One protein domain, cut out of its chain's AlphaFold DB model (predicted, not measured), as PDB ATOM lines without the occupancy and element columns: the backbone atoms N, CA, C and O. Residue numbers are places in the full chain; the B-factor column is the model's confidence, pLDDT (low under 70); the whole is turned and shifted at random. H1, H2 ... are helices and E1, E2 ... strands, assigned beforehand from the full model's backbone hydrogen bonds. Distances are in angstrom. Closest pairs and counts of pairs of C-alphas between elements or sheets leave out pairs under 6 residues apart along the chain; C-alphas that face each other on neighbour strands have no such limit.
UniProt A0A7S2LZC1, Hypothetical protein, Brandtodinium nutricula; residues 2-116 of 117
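What this domain is: This is residues 2 to 116 of the 117 residues of the protein "Hypothetical protein" of Brandtodinium nutricula (UniProt A0A7S2LZC1). A small three-stranded sheet has the long helix H3 running over one face, and from the end of H3 the chain folds back into H4, which only grazes the sheet; far from this body, at the end of a thin arm that also holds the short helix H2, the long helix H1 sticks out with residues 2 to 12 and 15 to 20. The printed part has 115 residues, with four named helices and three named strands in the order H1 H2 E1 E2 E3 H3 H4. The sheet runs E1 E2 E3, antiparallel throughout, and the class is mostly helix. The whole is extended, a rod spanning 68 by 28 by 22 A, with a radius of gyration of the C-alphas of 21.5 A.

How they stand to each other: Start at H1, residues 2 to 20, which touches no helix and is apart from H2, residues 30 to 37. H2 is not on the sheet, but it is near H3, residues 78 to 97, with 5 pairs of C-alphas within 10 A. Next look at E1, residues 47 to 50, E2, residues 55 to 58, and E3, residues 69 to 71: they form a meander, each strand the antiparallel neighbour of the one before. In the hairpin of E1 and E2, find N 50 and O 55 at 2.8 A; in that of E2 and E3, N 58 and O 69 are also 2.8 A apart, both within hydrogen-bond range. H3 is on the sheet at a height of 8.5 A, in two layers, a helix on one face of a sheet. It lies over E2 and runs along the strands, at 9 degrees to E2 on the local plane; their closest C-alphas, those of Ala 58 and Gly 88, are 6.2 A apart. H4, residues 101 to 114, forms a helical hairpin with H3: they run opposite ways at a shallow tilt of 20 degrees. H3 touches H4 with residues 91 to 95 alone, closest at the C-alphas of Leu 95 and Ala 104, 5.4 A. H4 only grazes the sheet, with residues 108 to 112. In H1, H2, H3 and H4 every O i to N i+4 pair is within hydrogen-bond range.

Where its parts are: Find C-alpha 2 at (-3.620, -2.092, 3.596); from there H1 runs 27.7 A to C-alpha 20. H2 measures 10.7 A, E1 9.9 A, E2 9.7 A and E3 6.5 A. H3 begins at C-alpha 78, (34.943, -15.278, -0.330), and runs 28.5 A; H4 runs 20.1 A to C-alpha 114 at (37.916, -35.111, -7.816).

The domain as a whole: The two C-alphas farthest apart, those of Arg 4 and Arg 99, are 68.6 A apart. The printed part has no cut, and no link is long. Its mean pLDDT is 77.4; look for values under 70 at residues 2 to 10, 13 to 14, 16 to 43 and 116.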
ATOM      1  N   ILE A   2      -4.964  -1.492   3.721       53.06
ATOM      2  CA  ILE A   2      -3.620  -2.092   3.596       53.06
ATOM      3  C   ILE A   2      -2.605  -1.465   4.572       53.06
ATOM      4  O   ILE A   2      -1.778  -2.172   5.139       53.06
ATOM      5  N   ASP A   3      -2.731  -0.168   4.861       56.97
ATOM      6  CA  ASP A   3      -1.775   0.536   5.728       56.97
ATOM      7  C   ASP A   3      -1.810   0.064   7.187       56.97
ATOM      8  O   ASP A   3      -0.785   0.065   7.860       56.97
ATOM      9  N   ARG A   4      -2.966  -0.409   7.676       60.38
ATOM     10  CA  ARG A   4      -3.085  -0.912   9.053       60.38
ATOM     11  C   ARG A   4      -2.352  -2.242   9.227       60.38
ATOM     12  O   ARG A   4      -1.627  -2.401  10.199       60.38
ATOM     13  N   ALA A   5      -2.482  -3.149   8.258       63.53
ATOM     14  CA  ALA A   5      -1.800  -4.443   8.287       63.53
ATOM     15  C   ALA A   5      -0.273  -4.286   8.221       63.53
ATOM     16  O   ALA A   5       0.458  -5.012   8.888       63.53
ATOM     17  N   ARG A   6       0.210  -3.298   7.459       61.06
ATOM     18  CA  ARG A   6       1.639  -2.985   7.384       61.06
ATOM     19  C   ARG A   6       2.181  -2.437   8.706       61.06
ATOM     20  O   ARG A   6       3.222  -2.894   9.162       61.06
ATOM     21  N   LEU A   7       1.458  -1.508   9.332       64.38
ATOM     22  CA  LEU A   7       1.855  -0.933  10.622       64.38
ATOM     23  C   LEU A   7       1.826  -1.967  11.757       64.38
ATOM     24  O   LEU A   7       2.673  -1.927  12.644       64.38
ATOM     25  N   GLU A   8       0.878  -2.907  11.727       69.56
ATOM     26  CA  GLU A   8       0.827  -4.003  12.700       69.56
ATOM     27  C   GLU A   8       1.979  -4.996  12.505       69.56
ATOM     28  O   GLU A   8       2.608  -5.381  13.488       69.56
ATOM     29  N   ALA A   9       2.319  -5.342  11.259       65.69
ATOM     30  CA  ALA A   9       3.463  -6.201  10.964       65.69
ATOM     31  C   ALA A   9       4.794  -5.574  11.417       65.69
ATOM     32  O   ALA A   9       5.603  -6.244  12.055       65.69
ATOM     33  N   GLU A  10       4.997  -4.278  11.161       66.75
ATOM     34  CA  GLU A  10       6.198  -3.554  11.605       66.75
ATOM     35  C   GLU A  10       6.302  -3.489  13.139       66.75
ATOM     36  O   GLU A  10       7.401  -3.591  13.688       66.75
ATOM     37  N   ARG A  11       5.170  -3.379  13.851       70.62
ATOM     38  CA  ARG A  11       5.155  -3.386  15.321       70.62
ATOM     39  C   ARG A  11       5.531  -4.753  15.895       70.62
ATOM     40  O   ARG A  11       6.349  -4.809  16.805       70.62
ATOM     41  N   VAL A  12       4.981  -5.832  15.335       73.06
ATOM     42  CA  VAL A  12       5.277  -7.209  15.771       73.06
ATOM     43  C   VAL A  12       6.747  -7.560  15.541       73.06
ATOM     44  O   VAL A  12       7.371  -8.162  16.408       73.06
ATOM     45  N   CYS A  13       7.333  -7.147  14.412       65.19
ATOM     46  CA  CYS A  13       8.762  -7.351  14.170       65.19
ATOM     47  C   CYS A  13       9.623  -6.664  15.236       65.19
ATOM     48  O   CYS A  13      10.529  -7.285  15.779       65.19
ATOM     49  N   ARG A  14       9.301  -5.414  15.584       63.25
ATOM     50  CA  ARG A  14      10.069  -4.651  16.574       63.25
ATOM     51  C   ARG A  14       9.933  -5.217  17.997       63.25
ATOM     52  O   ARG A  14      10.912  -5.233  18.728       63.25
ATOM     53  N   GLU A  15       8.758  -5.721  18.373       70.94
ATOM     54  CA  GLU A  15       8.561  -6.402  19.667       70.94
ATOM     55  C   GLU A  15       9.376  -7.706  19.763       70.94
ATOM     56  O   GLU A  15       9.997  -7.964  20.792       70.94
ATOM     57  N   LEU A  16       9.444  -8.492  18.680       65.94
ATOM     58  CA  LEU A  16      10.255  -9.716  18.631       65.94
ATOM     59  C   LEU A  16      11.765  -9.434  18.691       65.94
ATOM     60  O   LEU A  16      12.514 -10.215  19.274       65.94
ATOM     61  N   GLU A  17      12.219  -8.327  18.103       67.75
ATOM     62  CA  GLU A  17      13.617  -7.879  18.173       67.75
ATOM     63  C   GLU A  17      14.044  -7.543  19.609       67.75
ATOM     64  O   GLU A  17      15.122  -7.958  20.049       67.75
ATOM     65  N   ASP A  18      13.180  -6.851  20.359       69.94
ATOM     66  CA  ASP A  18      13.433  -6.483  21.753       69.94
ATOM     67  C   ASP A  18      13.392  -7.705  22.692       69.94
ATOM     68  O   ASP A  18      14.247  -7.827  23.572       69.94
ATOM     69  N   GLU A  19      12.456  -8.643  22.492       69.06
ATOM     70  CA  GLU A  19      12.341  -9.860  23.315       69.06
ATOM     71  C   GLU A  19      13.523 -10.824  23.108       69.06
ATOM     72  O   GLU A  19      14.021 -11.426  24.063       69.06
ATOM     73  N   LEU A  20      14.011 -10.947  21.871       64.00
ATOM     74  CA  LEU A  20      15.138 -11.820  21.533       64.00
ATOM     75  C   LEU A  20      16.503 -11.151  21.754       64.00
ATOM     76  O   LEU A  20      17.535 -11.814  21.629       64.00
ATOM     77  N   GLY A  21      16.532  -9.851  22.070       55.50
ATOM     78  CA  GLY A  21      17.764  -9.067  22.183       55.50
ATOM     79  C   GLY A  21      18.538  -8.960  20.862       55.50
ATOM     80  O   GLY A  21      19.746  -8.714  20.872       55.50
ATOM     81  N   VAL A  22      17.863  -9.164  19.726       52.88
ATOM     82  CA  VAL A  22      18.443  -9.133  18.379       52.88
ATOM     83  C   VAL A  22      17.977  -7.856  17.697       52.88
ATOM     84  O   VAL A  22      16.832  -7.746  17.280       52.88
ATOM     85  N   ARG A  23      18.876  -6.883  17.542       49.06
ATOM     86  CA  ARG A  23      18.600  -5.677  16.754       49.06
ATOM     87  C   ARG A  23      18.772  -6.020  15.273       49.06
ATOM     88  O   ARG A  23      19.893  -6.306  14.851       49.06
ATOM     89  N   VAL A  24      17.699  -5.981  14.479       50.00
ATOM     90  CA  VAL A  24      17.820  -6.115  13.020       50.00
ATOM     91  C   VAL A  24      18.403  -4.811  12.489       50.00
ATOM     92  O   VAL A  24      17.710  -3.819  12.263       50.00
ATOM     93  N   GLU A  25      19.723  -4.780  12.321       50.00
ATOM     94  CA  GLU A  25      20.337  -3.749  11.498       50.00
ATOM     95  C   GLU A  25      19.790  -3.891  10.076       50.00
ATOM     96  O   GLU A  25      19.793  -4.975   9.493       50.00
ATOM     97  N   ALA A  26      19.314  -2.786   9.500       48.88
ATOM     98  CA  ALA A  26      18.838  -2.700   8.122       48.88
ATOM     99  C   ALA A  26      19.991  -2.822   7.092       48.88
ATOM    100  O   ALA A  26      20.122  -2.012   6.175       48.88
ATOM    101  N   GLY A  27      20.846  -3.832   7.246       44.09
ATOM    102  CA  GLY A  27      21.875  -4.266   6.310       44.09
ATOM    103  C   GLY A  27      21.753  -5.784   6.180       44.09
ATOM    104  O   GLY A  27      22.028  -6.510   7.115       44.09
ATOM    105  N   SER A  28      21.322  -6.374   5.068       44.53
ATOM    106  CA  SER A  28      21.858  -6.147   3.726       44.53
ATOM    107  C   SER A  28      23.385  -5.973   3.729       44.53
ATOM    108  O   SER A  28      23.917  -5.049   3.125       44.53
ATOM    109  N   THR A  29      24.110  -6.839   4.440       44.44
ATOM    110  CA  THR A  29      25.585  -6.897   4.387       44.44
ATOM    111  C   THR A  29      26.118  -8.240   3.900       44.44
ATOM    112  O   THR A  29      27.185  -8.262   3.291       44.44
ATOM    113  N   GLU A  30      25.368  -9.337   4.021       44.22
ATOM    114  CA  GLU A  30      25.742 -10.598   3.357       44.22
ATOM    115  C   GLU A  30      25.259 -10.637   1.901       44.22
ATOM    116  O   GLU A  30      26.040 -10.931   1.000       44.22
ATOM    117  N   ALA A  31      24.023 -10.203   1.630       43.31
ATOM    118  CA  ALA A  31      23.500 -10.122   0.263       43.31
ATOM    119  C   ALA A  31      24.201  -9.045  -0.590       43.31
ATOM    120  O   ALA A  31      24.468  -9.275  -1.766       43.31
ATOM    121  N   ARG A  32      24.586  -7.898  -0.004       43.22
ATOM    122  CA  ARG A  32      25.321  -6.848  -0.738       43.22
ATOM    123  C   ARG A  32      26.789  -7.180  -0.990       43.22
ATOM    124  O   ARG A  32      27.312  -6.773  -2.021       43.22
ATOM    125  N   LYS A  33      27.442  -7.975  -0.132       45.00
ATOM    126  CA  LYS A  33      28.764  -8.532  -0.473       45.00
ATOM    127  C   LYS A  33      28.672  -9.505  -1.652       45.00
ATOM    128  O   LYS A  33      29.575  -9.528  -2.479       45.00
ATOM    129  N   ILE A  34      27.570 -10.247  -1.780       49.88
ATOM    130  CA  ILE A  34      27.312 -11.115  -2.940       49.88
ATOM    131  C   ILE A  34      27.016 -10.290  -4.209       49.88
ATOM    132  O   ILE A  34      27.458 -10.668  -5.292       49.88
ATOM    133  N   GLU A  35      26.349  -9.137  -4.103       43.94
ATOM    134  CA  GLU A  35      26.171  -8.217  -5.241       43.94
ATOM    135  C   GLU A  35      27.475  -7.515  -5.667       43.94
ATOM    136  O   GLU A  35      27.677  -7.294  -6.859       43.94
ATOM    137  N   GLU A  36      28.412  -7.229  -4.756       48.31
ATOM    138  CA  GLU A  36      29.760  -6.774  -5.146       48.31
ATOM    139  C   GLU A  36      30.604  -7.896  -5.771       48.31
ATOM    140  O   GLU A  36      31.371  -7.651  -6.707       48.31
ATOM    141  N   LEU A  37      30.398  -9.143  -5.339       50.66
ATOM    142  CA  LEU A  37      30.919 -10.337  -6.009       50.66
ATOM    143  C   LEU A  37      30.262 -10.544  -7.393       50.66
ATOM    144  O   LEU A  37      30.853 -11.164  -8.268       50.66
ATOM    145  N   ALA A  38      29.103  -9.950  -7.702       48.69
ATOM    146  CA  ALA A  38      28.463 -10.071  -9.021       48.69
ATOM    147  C   ALA A  38      29.240  -9.402 -10.183       48.69
ATOM    148  O   ALA A  38      28.848  -9.539 -11.342       48.69
ATOM    149  N   LYS A  39      30.394  -8.768  -9.918       51.25
ATOM    150  CA  LYS A  39      31.418  -8.433 -10.932       51.25
ATOM    151  C   LYS A  39      32.410  -9.575 -11.203       51.25
ATOM    152  O   LYS A  39      33.531  -9.344 -11.650       51.25
ATOM    153  N   HIS A  40      32.021 -10.814 -10.937       50.97
ATOM    154  CA  HIS A  40      32.779 -12.027 -11.227       50.97
ATOM    155  C   HIS A  40      32.870 -12.333 -12.734       50.97
ATOM    156  O   HIS A  40      32.496 -13.408 -13.211       50.97
ATOM    157  N   GLU A  41      33.428 -11.407 -13.512       52.75
ATOM    158  CA  GLU A  41      34.026 -11.762 -14.787       52.75
ATOM    159  C   GLU A  41      35.247 -12.627 -14.483       52.75
ATOM    160  O   GLU A  41      36.260 -12.177 -13.954       52.75
ATOM    161  N   SER A  42      35.170 -13.913 -14.814       58.53
ATOM    162  CA  SER A  42      36.331 -14.795 -14.701       58.53
ATOM    163  C   SER A  42      37.486 -14.368 -15.620       58.53
ATOM    164  O   SER A  42      38.596 -14.880 -15.474       58.53
ATOM    165  N   GLY A  43      37.218 -13.488 -16.598       67.19
ATOM    166  CA  GLY A  43      38.106 -13.168 -17.716       67.19
ATOM    167  C   GLY A  43      38.308 -14.345 -18.678       67.19
ATOM    168  O   GLY A  43      39.090 -14.252 -19.622       67.19
ATOM    169  N   VAL A  44      37.625 -15.475 -18.451       75.88
ATOM    170  CA  VAL A  44      37.822 -16.725 -19.184       75.88
ATOM    171  C   VAL A  44      36.525 -17.119 -19.880       75.88
ATOM    172  O   VAL A  44      35.537 -17.487 -19.247       75.88
ATOM    173  N   THR A  45      36.537 -17.101 -21.217       80.50
ATOM    174  CA  THR A  45      35.407 -17.590 -22.023       80.50
ATOM    175  C   THR A  45      35.004 -18.997 -21.594       80.50
ATOM    176  O   THR A  45      35.809 -19.933 -21.649       80.50
ATOM    177  N   GLY A  46      33.738 -19.138 -21.217       85.38
ATOM    178  CA  GLY A  46      33.179 -20.403 -20.773       85.38
ATOM    179  C   GLY A  46      33.234 -20.627 -19.264       85.38
ATOM    180  O   GLY A  46      33.007 -21.756 -18.873       85.38
ATOM    181  N   LEU A  47      33.486 -19.620 -18.422       91.38
ATOM    182  CA  LEU A  47      33.333 -19.735 -16.966       91.38
ATOM    183  C   LEU A  47      32.494 -18.577 -16.413       91.38
ATOM    184  O   LEU A  47      32.880 -17.418 -16.556       91.38
ATOM    185  N   SER A  48      31.365 -18.892 -15.779       90.56
ATOM    186  CA  SER A  48      30.422 -17.912 -15.217       90.56
ATOM    187  C   SER A  48      29.969 -18.311 -13.818       90.56
ATOM    188  O   SER A  48      29.811 -19.498 -13.556       90.56
ATOM    189  N   TRP A  49      29.728 -17.342 -12.942       91.00
ATOM    190  CA  TRP A  49      29.140 -17.582 -11.625       91.00
ATOM    191  C   TRP A  49      27.609 -17.663 -11.717       91.00
ATOM    192  O   TRP A  49      26.989 -16.823 -12.369       91.00
ATOM    193  N   ASP A  50      27.009 -18.668 -11.082       88.25
ATOM    194  CA  ASP A  50      25.568 -18.760 -10.841       88.25
ATOM    195  C   ASP A  50      25.299 -18.373  -9.382       88.25
ATOM    196  O   ASP A  50      25.601 -19.134  -8.462       88.25
ATOM    197  N   ALA A  51      24.745 -17.177  -9.175       84.56
ATOM    198  CA  ALA A  51      24.459 -16.656  -7.842       84.56
ATOM    199  C   ALA A  51      23.289 -17.375  -7.153       84.56
ATOM    200  O   ALA A  51      23.302 -17.500  -5.933       84.56
ATOM    201  N   LEU A  52      22.306 -17.873  -7.912       84.75
ATOM    202  CA  LEU A  52      21.161 -18.599  -7.352       84.75
ATOM    203  C   LEU A  52      21.585 -19.985  -6.866       84.75
ATOM    204  O   LEU A  52      21.123 -20.454  -5.830       84.75
ATOM    205  N   GLY A  53      22.476 -20.632  -7.615       83.88
ATOM    206  CA  GLY A  53      23.036 -21.926  -7.242       83.88
ATOM    207  C   GLY A  53      24.273 -21.862  -6.345       83.88
ATOM    208  O   GLY A  53      24.707 -22.905  -5.856       83.88
ATOM    209  N   ALA A  54      24.852 -20.673  -6.158       88.94
ATOM    210  CA  ALA A  54      26.128 -20.444  -5.483       88.94
ATOM    211  C   ALA A  54      27.268 -21.342  -6.013       88.94
ATOM    212  O   ALA A  54      28.004 -21.955  -5.239       88.94
ATOM    213  N   TYR A  55      27.418 -21.445  -7.339       91.38
ATOM    214  CA  TYR A  55      28.479 -22.247  -7.962       91.38
ATOM    215  C   TYR A  55      29.079 -21.598  -9.212       91.38
ATOM    216  O   TYR A  55      28.452 -20.810  -9.918       91.38
ATOM    217  N   TRP A  56      30.309 -21.994  -9.537       93.12
ATOM    218  CA  TRP A  56      30.946 -21.662 -10.806       93.12
ATOM    219  C   TRP A  56      30.555 -22.667 -11.887       93.12
ATOM    220  O   TRP A  56      30.724 -23.880 -11.739       93.12
ATOM    221  N   TYR A  57      30.055 -22.158 -13.004       92.75
ATOM    222  CA  TYR A  57      29.645 -22.929 -14.165       92.75
ATOM    223  C   TYR A  57      30.664 -22.818 -15.298       92.75
ATOM    224  O   TYR A  57      30.753 -21.798 -15.986       92.75
ATOM    225  N   ALA A  58      31.425 -23.892 -15.510       93.50
ATOM    226  CA  ALA A  58      32.350 -24.027 -16.623       93.50
ATOM    227  C   ALA A  58      31.668 -24.727 -17.812       93.50
ATOM    228  O   ALA A  58      31.253 -25.883 -17.724       93.50
ATOM    229  N   ARG A  59      31.591 -24.030 -18.943       93.44
ATOM    230  CA  ARG A  59      31.012 -24.438 -20.230       93.44
ATOM    231  C   ARG A  59      31.939 -24.176 -21.440       93.44
ATOM    232  O   ARG A  59      31.503 -23.546 -22.408       93.44
ATOM    233  N   PRO A  60      33.219 -24.599 -21.432       91.12
ATOM    234  CA  PRO A  60      34.086 -24.441 -22.597       91.12
ATOM    235  C   PRO A  60      33.611 -25.297 -23.787       91.12
ATOM    236  O   PRO A  60      33.091 -26.406 -23.624       91.12
ATOM    237  N   THR A  61      33.814 -24.771 -24.997       90.88
ATOM    238  CA  THR A  61      33.624 -25.502 -26.260       90.88
ATOM    239  C   THR A  61      34.995 -25.836 -26.828       90.88
ATOM    240  O   THR A  61      35.749 -24.920 -27.138       90.88
ATOM    241  N   ILE A  62      35.317 -27.125 -26.942       89.19
ATOM    242  CA  ILE A  62      36.625 -27.630 -27.385       89.19
ATOM    243  C   ILE A  62      36.388 -28.794 -28.349       89.19
ATOM    244  O   ILE A  62      35.529 -29.637 -28.089       89.19
ATOM    245  N   PHE A  63      37.092 -28.820 -29.484       90.00
ATOM    246  CA  PHE A  63      36.882 -29.798 -30.569       90.00
ATOM    247  C   PHE A  63      35.407 -29.921 -31.009       90.00
ATOM    248  O   PHE A  63      34.890 -31.014 -31.220       90.00
ATOM    249  N   GLY A  64      34.682 -28.797 -31.066       90.25
ATOM    250  CA  GLY A  64      33.254 -28.771 -31.416       90.25
ATOM    251  C   GLY A  64      32.311 -29.368 -30.360       90.25
ATOM    252  O   GLY A  64      31.096 -29.346 -30.546       90.25
ATOM    253  N   LYS A  65      32.834 -29.862 -29.229       91.00
ATOM    254  CA  LYS A  65      32.054 -30.453 -28.139       91.00
ATOM    255  C   LYS A  65      31.989 -29.502 -26.949       91.00
ATOM    256  O   LYS A  65      32.994 -28.947 -26.502       91.00
ATOM    257  N   ARG A  66      30.783 -29.323 -26.407       91.12
ATOM    258  CA  ARG A  66      30.570 -28.582 -25.158       91.12
ATOM    259  C   ARG A  66      30.829 -29.502 -23.972       91.12
ATOM    260  O   ARG A  66      30.305 -30.614 -23.916       91.12
ATOM    261  N   ARG A  67      31.631 -29.038 -23.017       90.75
ATOM    262  CA  ARG A  67      31.896 -29.746 -21.758       90.75
ATOM    263  C   ARG A  67      31.349 -28.910 -20.613       90.75
ATOM    264  O   ARG A  67      31.671 -27.734 -20.524       90.75
ATOM    265  N   HIS A  68      30.522 -29.505 -19.757       92.75
ATOM    266  CA  HIS A  68      29.899 -28.808 -18.629       92.75
ATOM    267  C   HIS A  68      30.479 -29.307 -17.313       92.75
ATOM    268  O   HIS A  68      30.527 -30.516 -17.075       92.75
ATOM    269  N   TYR A  69      30.878 -28.385 -16.447       91.38
ATOM    270  CA  TYR A  69      31.414 -28.701 -15.135       91.38
ATOM    271  C   TYR A  69      30.969 -27.653 -14.112       91.38
ATOM    272  O   TYR A  69      31.083 -26.454 -14.350       91.38
ATOM    273  N   MET A  70      30.408 -28.129 -13.000       93.38
ATOM    274  CA  MET A  70      29.897 -27.300 -11.908       93.38
ATOM    275  C   MET A  70      30.839 -27.408 -10.717       93.38
ATOM    276  O   MET A  70      31.057 -28.511 -10.199       93.38
ATOM    277  N   LEU A  71      31.348 -26.260 -10.292       91.75
ATOM    278  CA  LEU A  71      32.310 -26.085  -9.217       91.75
ATOM    279  C   LEU A  71      31.620 -25.411  -8.041       91.75
ATOM    280  O   LEU A  71      31.355 -24.210  -8.065       91.75
ATOM    281  N   TYR A  72      31.311 -26.217  -7.033       91.12
ATOM    282  CA  TYR A  72      30.713 -25.739  -5.798       91.12
ATOM    283  C   TYR A  72      31.844 -25.358  -4.845       91.12
ATOM    284  O   TYR A  72      32.719 -26.195  -4.603       91.12
ATOM    285  N   PRO A  73      31.864 -24.125  -4.329       89.38
ATOM    286  CA  PRO A  73      32.782 -23.776  -3.264       89.38
ATOM    287  C   PRO A  73      32.447 -24.593  -2.009       89.38
ATOM    288  O   PRO A  73      31.304 -24.992  -1.789       89.38
ATOM    289  N   VAL A  74      33.462 -24.857  -1.188       86.81
ATOM    290  CA  VAL A  74      33.309 -25.650   0.046       86.81
ATOM    291  C   VAL A  74      32.437 -24.920   1.076       86.81
ATOM    292  O   VAL A  74      31.762 -25.549   1.885       86.81
ATOM    293  N   SER A  75      32.434 -23.590   1.034       84.56
ATOM    294  CA  SER A  75      31.615 -22.721   1.872       84.56
ATOM    295  C   SER A  75      31.224 -21.458   1.099       84.56
ATOM    296  O   SER A  75      31.731 -21.201   0.008       84.56
ATOM    297  N   GLY A  76      30.341 -20.643   1.677       80.38
ATOM    298  CA  GLY A  76      30.017 -19.313   1.151       80.38
ATOM    299  C   GLY A  76      31.085 -18.251   1.431       80.38
ATOM    300  O   GLY A  76      30.827 -17.074   1.191       80.38
ATOM    301  N   SER A  77      32.255 -18.623   1.971       82.94
ATOM    302  CA  SER A  77      33.306 -17.643   2.244       82.94
ATOM    303  C   SER A  77      33.905 -17.121   0.929       82.94
ATOM    304  O   SER A  77      34.021 -17.885  -0.038       82.94
ATOM    305  N   PRO A  78      34.317 -15.841   0.866       82.44
ATOM    306  CA  PRO A  78      34.943 -15.278  -0.330       82.44
ATOM    307  C   PRO A  78      36.148 -16.095  -0.818       82.44
ATOM    308  O   PRO A  78      36.339 -16.274  -2.018       82.44
ATOM    309  N   GLU A  79      36.926 -16.655   0.107       85.25
ATOM    310  CA  GLU A  79      38.099 -17.480  -0.185       85.25
ATOM    311  C   GLU A  79      37.706 -18.806  -0.842       85.25
ATOM    312  O   GLU A  79      38.358 -19.241  -1.790       85.25
ATOM    313  N   ALA A  80      36.628 -19.445  -0.377       84.44
ATOM    314  CA  ALA A  80      36.133 -20.685  -0.966       84.44
ATOM    315  C   ALA A  80      35.538 -20.451  -2.363       84.44
ATOM    316  O   ALA A  80      35.763 -21.257  -3.272       84.44
ATOM    317  N   ILE A  81      34.826 -19.335  -2.554       86.62
ATOM    318  CA  ILE A  81      34.296 -18.906  -3.857       86.62
ATOM    319  C   ILE A  81      35.441 -18.633  -4.840       86.62
ATOM    320  O   ILE A  81      35.393 -19.099  -5.982       86.62
ATOM    321  N   GLU A  82      36.491 -17.939  -4.402       86.94
ATOM    322  CA  GLU A  82      37.664 -17.646  -5.228       86.94
ATOM    323  C   GLU A  82      38.485 -18.906  -5.536       86.94
ATOM    324  O   GLU A  82      38.909 -19.107  -6.675       86.94
ATOM    325  N   ALA A  83      38.647 -19.818  -4.575       87.88
ATOM    326  CA  ALA A  83      39.299 -21.104  -4.812       87.88
ATOM    327  C   ALA A  83      38.567 -21.919  -5.894       87.88
ATOM    328  O   ALA A  83      39.196 -22.435  -6.822       87.88
ATOM    329  N   ALA A  84      37.232 -21.969  -5.831       90.88
ATOM    330  CA  ALA A  84      36.414 -22.609  -6.859       90.88
ATOM    331  C   ALA A  84      36.532 -21.902  -8.224       90.88
ATOM    332  O   ALA A  84      36.566 -22.571  -9.263       90.88
ATOM    333  N   ARG A  85      36.666 -20.567  -8.242       90.06
ATOM    334  CA  ARG A  85      36.931 -19.798  -9.469       90.06
ATOM    335  C   ARG A  85      38.253 -20.210 -10.103       90.06
ATOM    336  O   ARG A  85      38.290 -20.506 -11.296       90.06
ATOM    337  N   LEU A  86      39.330 -20.227  -9.318       90.75
ATOM    338  CA  LEU A  86      40.671 -20.582  -9.781       90.75
ATOM    339  C   LEU A  86      40.712 -22.013 -10.324       90.75
ATOM    340  O   LEU A  86      41.316 -22.251 -11.371       90.75
ATOM    341  N   GLU A  87      40.006 -22.944  -9.681       92.56
ATOM    342  CA  GLU A  87      39.849 -24.306 -10.191       92.56
ATOM    343  C   GLU A  87      39.120 -24.330 -11.544       92.56
ATOM    344  O   GLU A  87      39.562 -25.000 -12.480       92.56
ATOM    345  N   GLY A  88      38.057 -23.538 -11.700       93.00
ATOM    346  CA  GLY A  88      37.354 -23.385 -12.975       93.00
ATOM    347  C   GLY A  88      38.221 -22.789 -14.078       93.00
ATOM    348  O   GLY A  88      38.167 -23.244 -15.224       93.00
ATOM    349  N   VAL A  89      39.054 -21.802 -13.740       92.25
ATOM    350  CA  VAL A  89      40.015 -21.192 -14.667       92.25
ATOM    351  C   VAL A  89      41.055 -22.220 -15.105       92.25
ATOM    352  O   VAL A  89      41.294 -22.358 -16.305       92.25
ATOM    353  N   ALA A  90      41.637 -22.967 -14.163       92.38
ATOM    354  CA  ALA A  90      42.609 -24.019 -14.455       92.38
ATOM    355  C   ALA A  90      42.005 -25.104 -15.355       92.38
ATOM    356  O   ALA A  90      42.598 -25.464 -16.370       92.38
ATOM    357  N   TYR A  91      40.783 -25.548 -15.050       93.81
ATOM    358  CA  TYR A  91      40.038 -26.499 -15.872       93.81
ATOM    359  C   TYR A  91      39.815 -25.986 -17.304       93.81
ATOM    360  O   TYR A  91      40.079 -26.701 -18.272       93.81
ATOM    361  N   CYS A  92      39.373 -24.735 -17.464       91.69
ATOM    362  CA  CYS A  92      39.154 -24.148 -18.786       91.69
ATOM    363  C   CYS A  92      40.458 -23.982 -19.577       91.69
ATOM    364  O   CYS A  92      40.450 -24.178 -20.791       91.69
ATOM    365  N   ARG A  93      41.568 -23.624 -18.917       91.81
ATOM    366  CA  ARG A  93      42.889 -23.511 -19.554       91.81
ATOM    367  C   ARG A  93      43.412 -24.869 -20.004       91.81
ATOM    368  O   ARG A  93      43.702 -25.020 -21.185       91.81
ATOM    369  N   ALA A  94      43.407 -25.866 -19.120       92.62
ATOM    370  CA  ALA A  94      43.835 -27.225 -19.447       92.62
ATOM    371  C   ALA A  94      43.063 -27.786 -20.651       92.62
ATOM    372  O   ALA A  94      43.644 -28.368 -21.561       92.62
ATOM    373  N   LEU A  95      41.750 -27.545 -20.707       92.25
ATOM    374  CA  LEU A  95      40.933 -27.955 -21.846       92.25
ATOM    375  C   LEU A  95      41.253 -27.214 -23.151       92.25
ATOM    376  O   LEU A  95      41.084 -27.797 -24.215       92.25
ATOM    377  N   ARG A  96      41.687 -25.950 -23.100       89.94
ATOM    378  CA  ARG A  96      42.130 -25.205 -24.295       89.94
ATOM    379  C   ARG A  96      43.504 -25.641 -24.784       89.94
ATOM    380  O   ARG A  96      43.779 -25.523 -25.971       89.94
ATOM    381  N   GLU A  97      44.349 -26.100 -23.872       92.12
ATOM    382  CA  GLU A  97      45.701 -26.578 -24.166       92.12
ATOM    383  C   GLU A  97      45.727 -28.043 -24.619       92.12
ATOM    384  O   GLU A  97      46.720 -28.480 -25.205       92.12
ATOM    385  N   ALA A  98      44.640 -28.788 -24.391       93.56
ATOM    386  CA  ALA A  98      44.474 -30.144 -24.895       93.56
ATOM    387  C   ALA A  98      44.642 -30.176 -26.420       93.56
ATOM    388  O   ALA A  98      44.010 -29.411 -27.152       93.56
ATOM    389  N   ARG A  99      45.492 -31.083 -26.901       92.81
ATOM    390  CA  ARG A  99      45.809 -31.252 -28.325       92.81
ATOM    391  C   ARG A  99      44.928 -32.305 -28.976       92.81
ATOM    392  O   ARG A  99      44.726 -32.261 -30.187       92.81
ATOM    393  N   THR A 100      44.389 -33.224 -28.178       95.06
ATOM    394  CA  THR A 100      43.503 -34.293 -28.644       95.06
ATOM    395  C   THR A 100      42.177 -34.307 -27.889       95.06
ATOM    396  O   THR A 100      42.049 -33.809 -26.765       95.06
ATOM    397  N   GLU A 101      41.161 -34.915 -28.505       93.00
ATOM    398  CA  GLU A 101      39.871 -35.098 -27.838       93.00
ATOM    399  C   GLU A 101      39.992 -36.012 -26.607       93.00
ATOM    400  O   GLU A 101      39.307 -35.797 -25.605       93.00
ATOM    401  N   GLU A 102      40.878 -37.004 -26.667       92.88
ATOM    402  CA  GLU A 102      41.134 -37.948 -25.578       92.88
ATOM    403  C   GLU A 102      41.737 -37.247 -24.359       92.88
ATOM    404  O   GLU A 102      41.260 -37.450 -23.242       92.88
ATOM    405  N   GLU A 103      42.703 -36.347 -24.564       93.94
ATOM    406  CA  GLU A 103      43.266 -35.507 -23.500       93.94
ATOM    407  C   GLU A 103      42.185 -34.625 -22.864       93.94
ATOM    408  O   GLU A 103      42.041 -34.587 -21.639       93.94
ATOM    409  N   ALA A 104      41.361 -33.968 -23.687       92.56
ATOM    410  CA  ALA A 104      40.254 -33.151 -23.197       92.56
ATOM    411  C   ALA A 104      39.224 -33.986 -22.406       92.56
ATOM    412  O   ALA A 104      38.687 -33.536 -21.389       92.56
ATOM    413  N   ALA A 105      38.943 -35.214 -22.848       93.06
ATOM    414  CA  ALA A 105      38.063 -36.141 -22.145       93.06
ATOM    415  C   ALA A 105      38.670 -36.613 -20.815       93.06
ATOM    416  O   ALA A 105      37.950 -36.666 -19.816       93.06
ATOM    417  N   ALA A 106      39.976 -36.889 -20.775       94.69
ATOM    418  CA  ALA A 106      40.697 -37.292 -19.572       94.69
ATOM    419  C   ALA A 106      40.726 -36.171 -18.521       94.69
ATOM    420  O   ALA A 106      40.366 -36.416 -17.369       94.69
ATOM    421  N   ILE A 107      41.033 -34.931 -18.923       94.12
ATOM    422  CA  ILE A 107      40.966 -33.740 -18.053       94.12
ATOM    423  C   ILE A 107      39.561 -33.601 -17.455       94.12
ATOM    424  O   ILE A 107      39.393 -33.411 -16.248       94.12
ATOM    425  N   HIS A 108      38.529 -33.741 -18.289       93.31
ATOM    426  CA  HIS A 108      37.146 -33.661 -17.832       93.31
ATOM    427  C   HIS A 108      36.767 -34.787 -16.861       93.31
ATOM    428  O   HIS A 108      36.098 -34.541 -15.852       93.31
ATOM    429  N   ALA A 109      37.198 -36.017 -17.140       93.06
ATOM    430  CA  ALA A 109      36.969 -37.164 -16.270       93.06
ATOM    431  C   ALA A 109      37.676 -36.997 -14.917       93.06
ATOM    432  O   ALA A 109      37.061 -37.239 -13.877       93.06
ATOM    433  N   GLN A 110      38.922 -36.514 -14.913       92.25
ATOM    434  CA  GLN A 110      39.691 -36.246 -13.699       92.25
ATOM    435  C   GLN A 110      39.020 -35.175 -12.829       92.25
ATOM    436  O   GLN A 110      38.841 -35.383 -11.627       92.25
ATOM    437  N   ALA A 111      38.572 -34.070 -13.434       91.31
ATOM    438  CA  ALA A 111      37.848 -33.011 -12.732       91.31
ATOM    439  C   ALA A 111      36.545 -33.533 -12.090       91.31
ATOM    440  O   ALA A 111      36.216 -33.211 -10.945       91.31
ATOM    441  N   LYS A 112      35.815 -34.411 -12.788       89.56
ATOM    442  CA  LYS A 112      34.622 -35.070 -12.234       89.56
ATOM    443  C   LYS A 112      34.942 -36.063 -11.119       89.56
ATOM    444  O   LYS A 112      34.182 -36.137 -10.157       89.56
ATOM    445  N   ALA A 113      36.037 -36.811 -11.228       89.19
ATOM    446  CA  ALA A 113      36.449 -37.769 -10.207       89.19
ATOM    447  C   ALA A 113      36.840 -37.070  -8.897       89.19
ATOM    448  O   ALA A 113      36.456 -37.536  -7.826       89.19
ATOM    449  N   LYS A 114      37.521 -35.919  -8.980       84.38
ATOM    450  CA  LYS A 114      37.916 -35.111  -7.816       84.38
ATOM    451  C   LYS A 114      36.718 -34.651  -6.975       84.38
ATOM    452  O   LYS A 114      36.833 -34.594  -5.762       84.38
ATOM    453  N   LYS A 115      35.556 -34.415  -7.597       73.19
ATOM    454  CA  LYS A 115      34.309 -34.039  -6.901       73.19
ATOM    455  C   LYS A 115      33.715 -35.163  -6.035       73.19
ATOM    456  O   LYS A 115      32.885 -34.890  -5.180       73.19
ATOM    457  N   ARG A 116      34.056 -36.429  -6.297       62.91
ATOM    458  CA  ARG A 116      33.455 -37.585  -5.598       62.91
ATOM    459  C   ARG A 116      34.218 -37.994  -4.332       62.91
ATOM    460  O   ARG A 116      33.850 -39.002  -3.737       62.91
TER     461      ARG A 116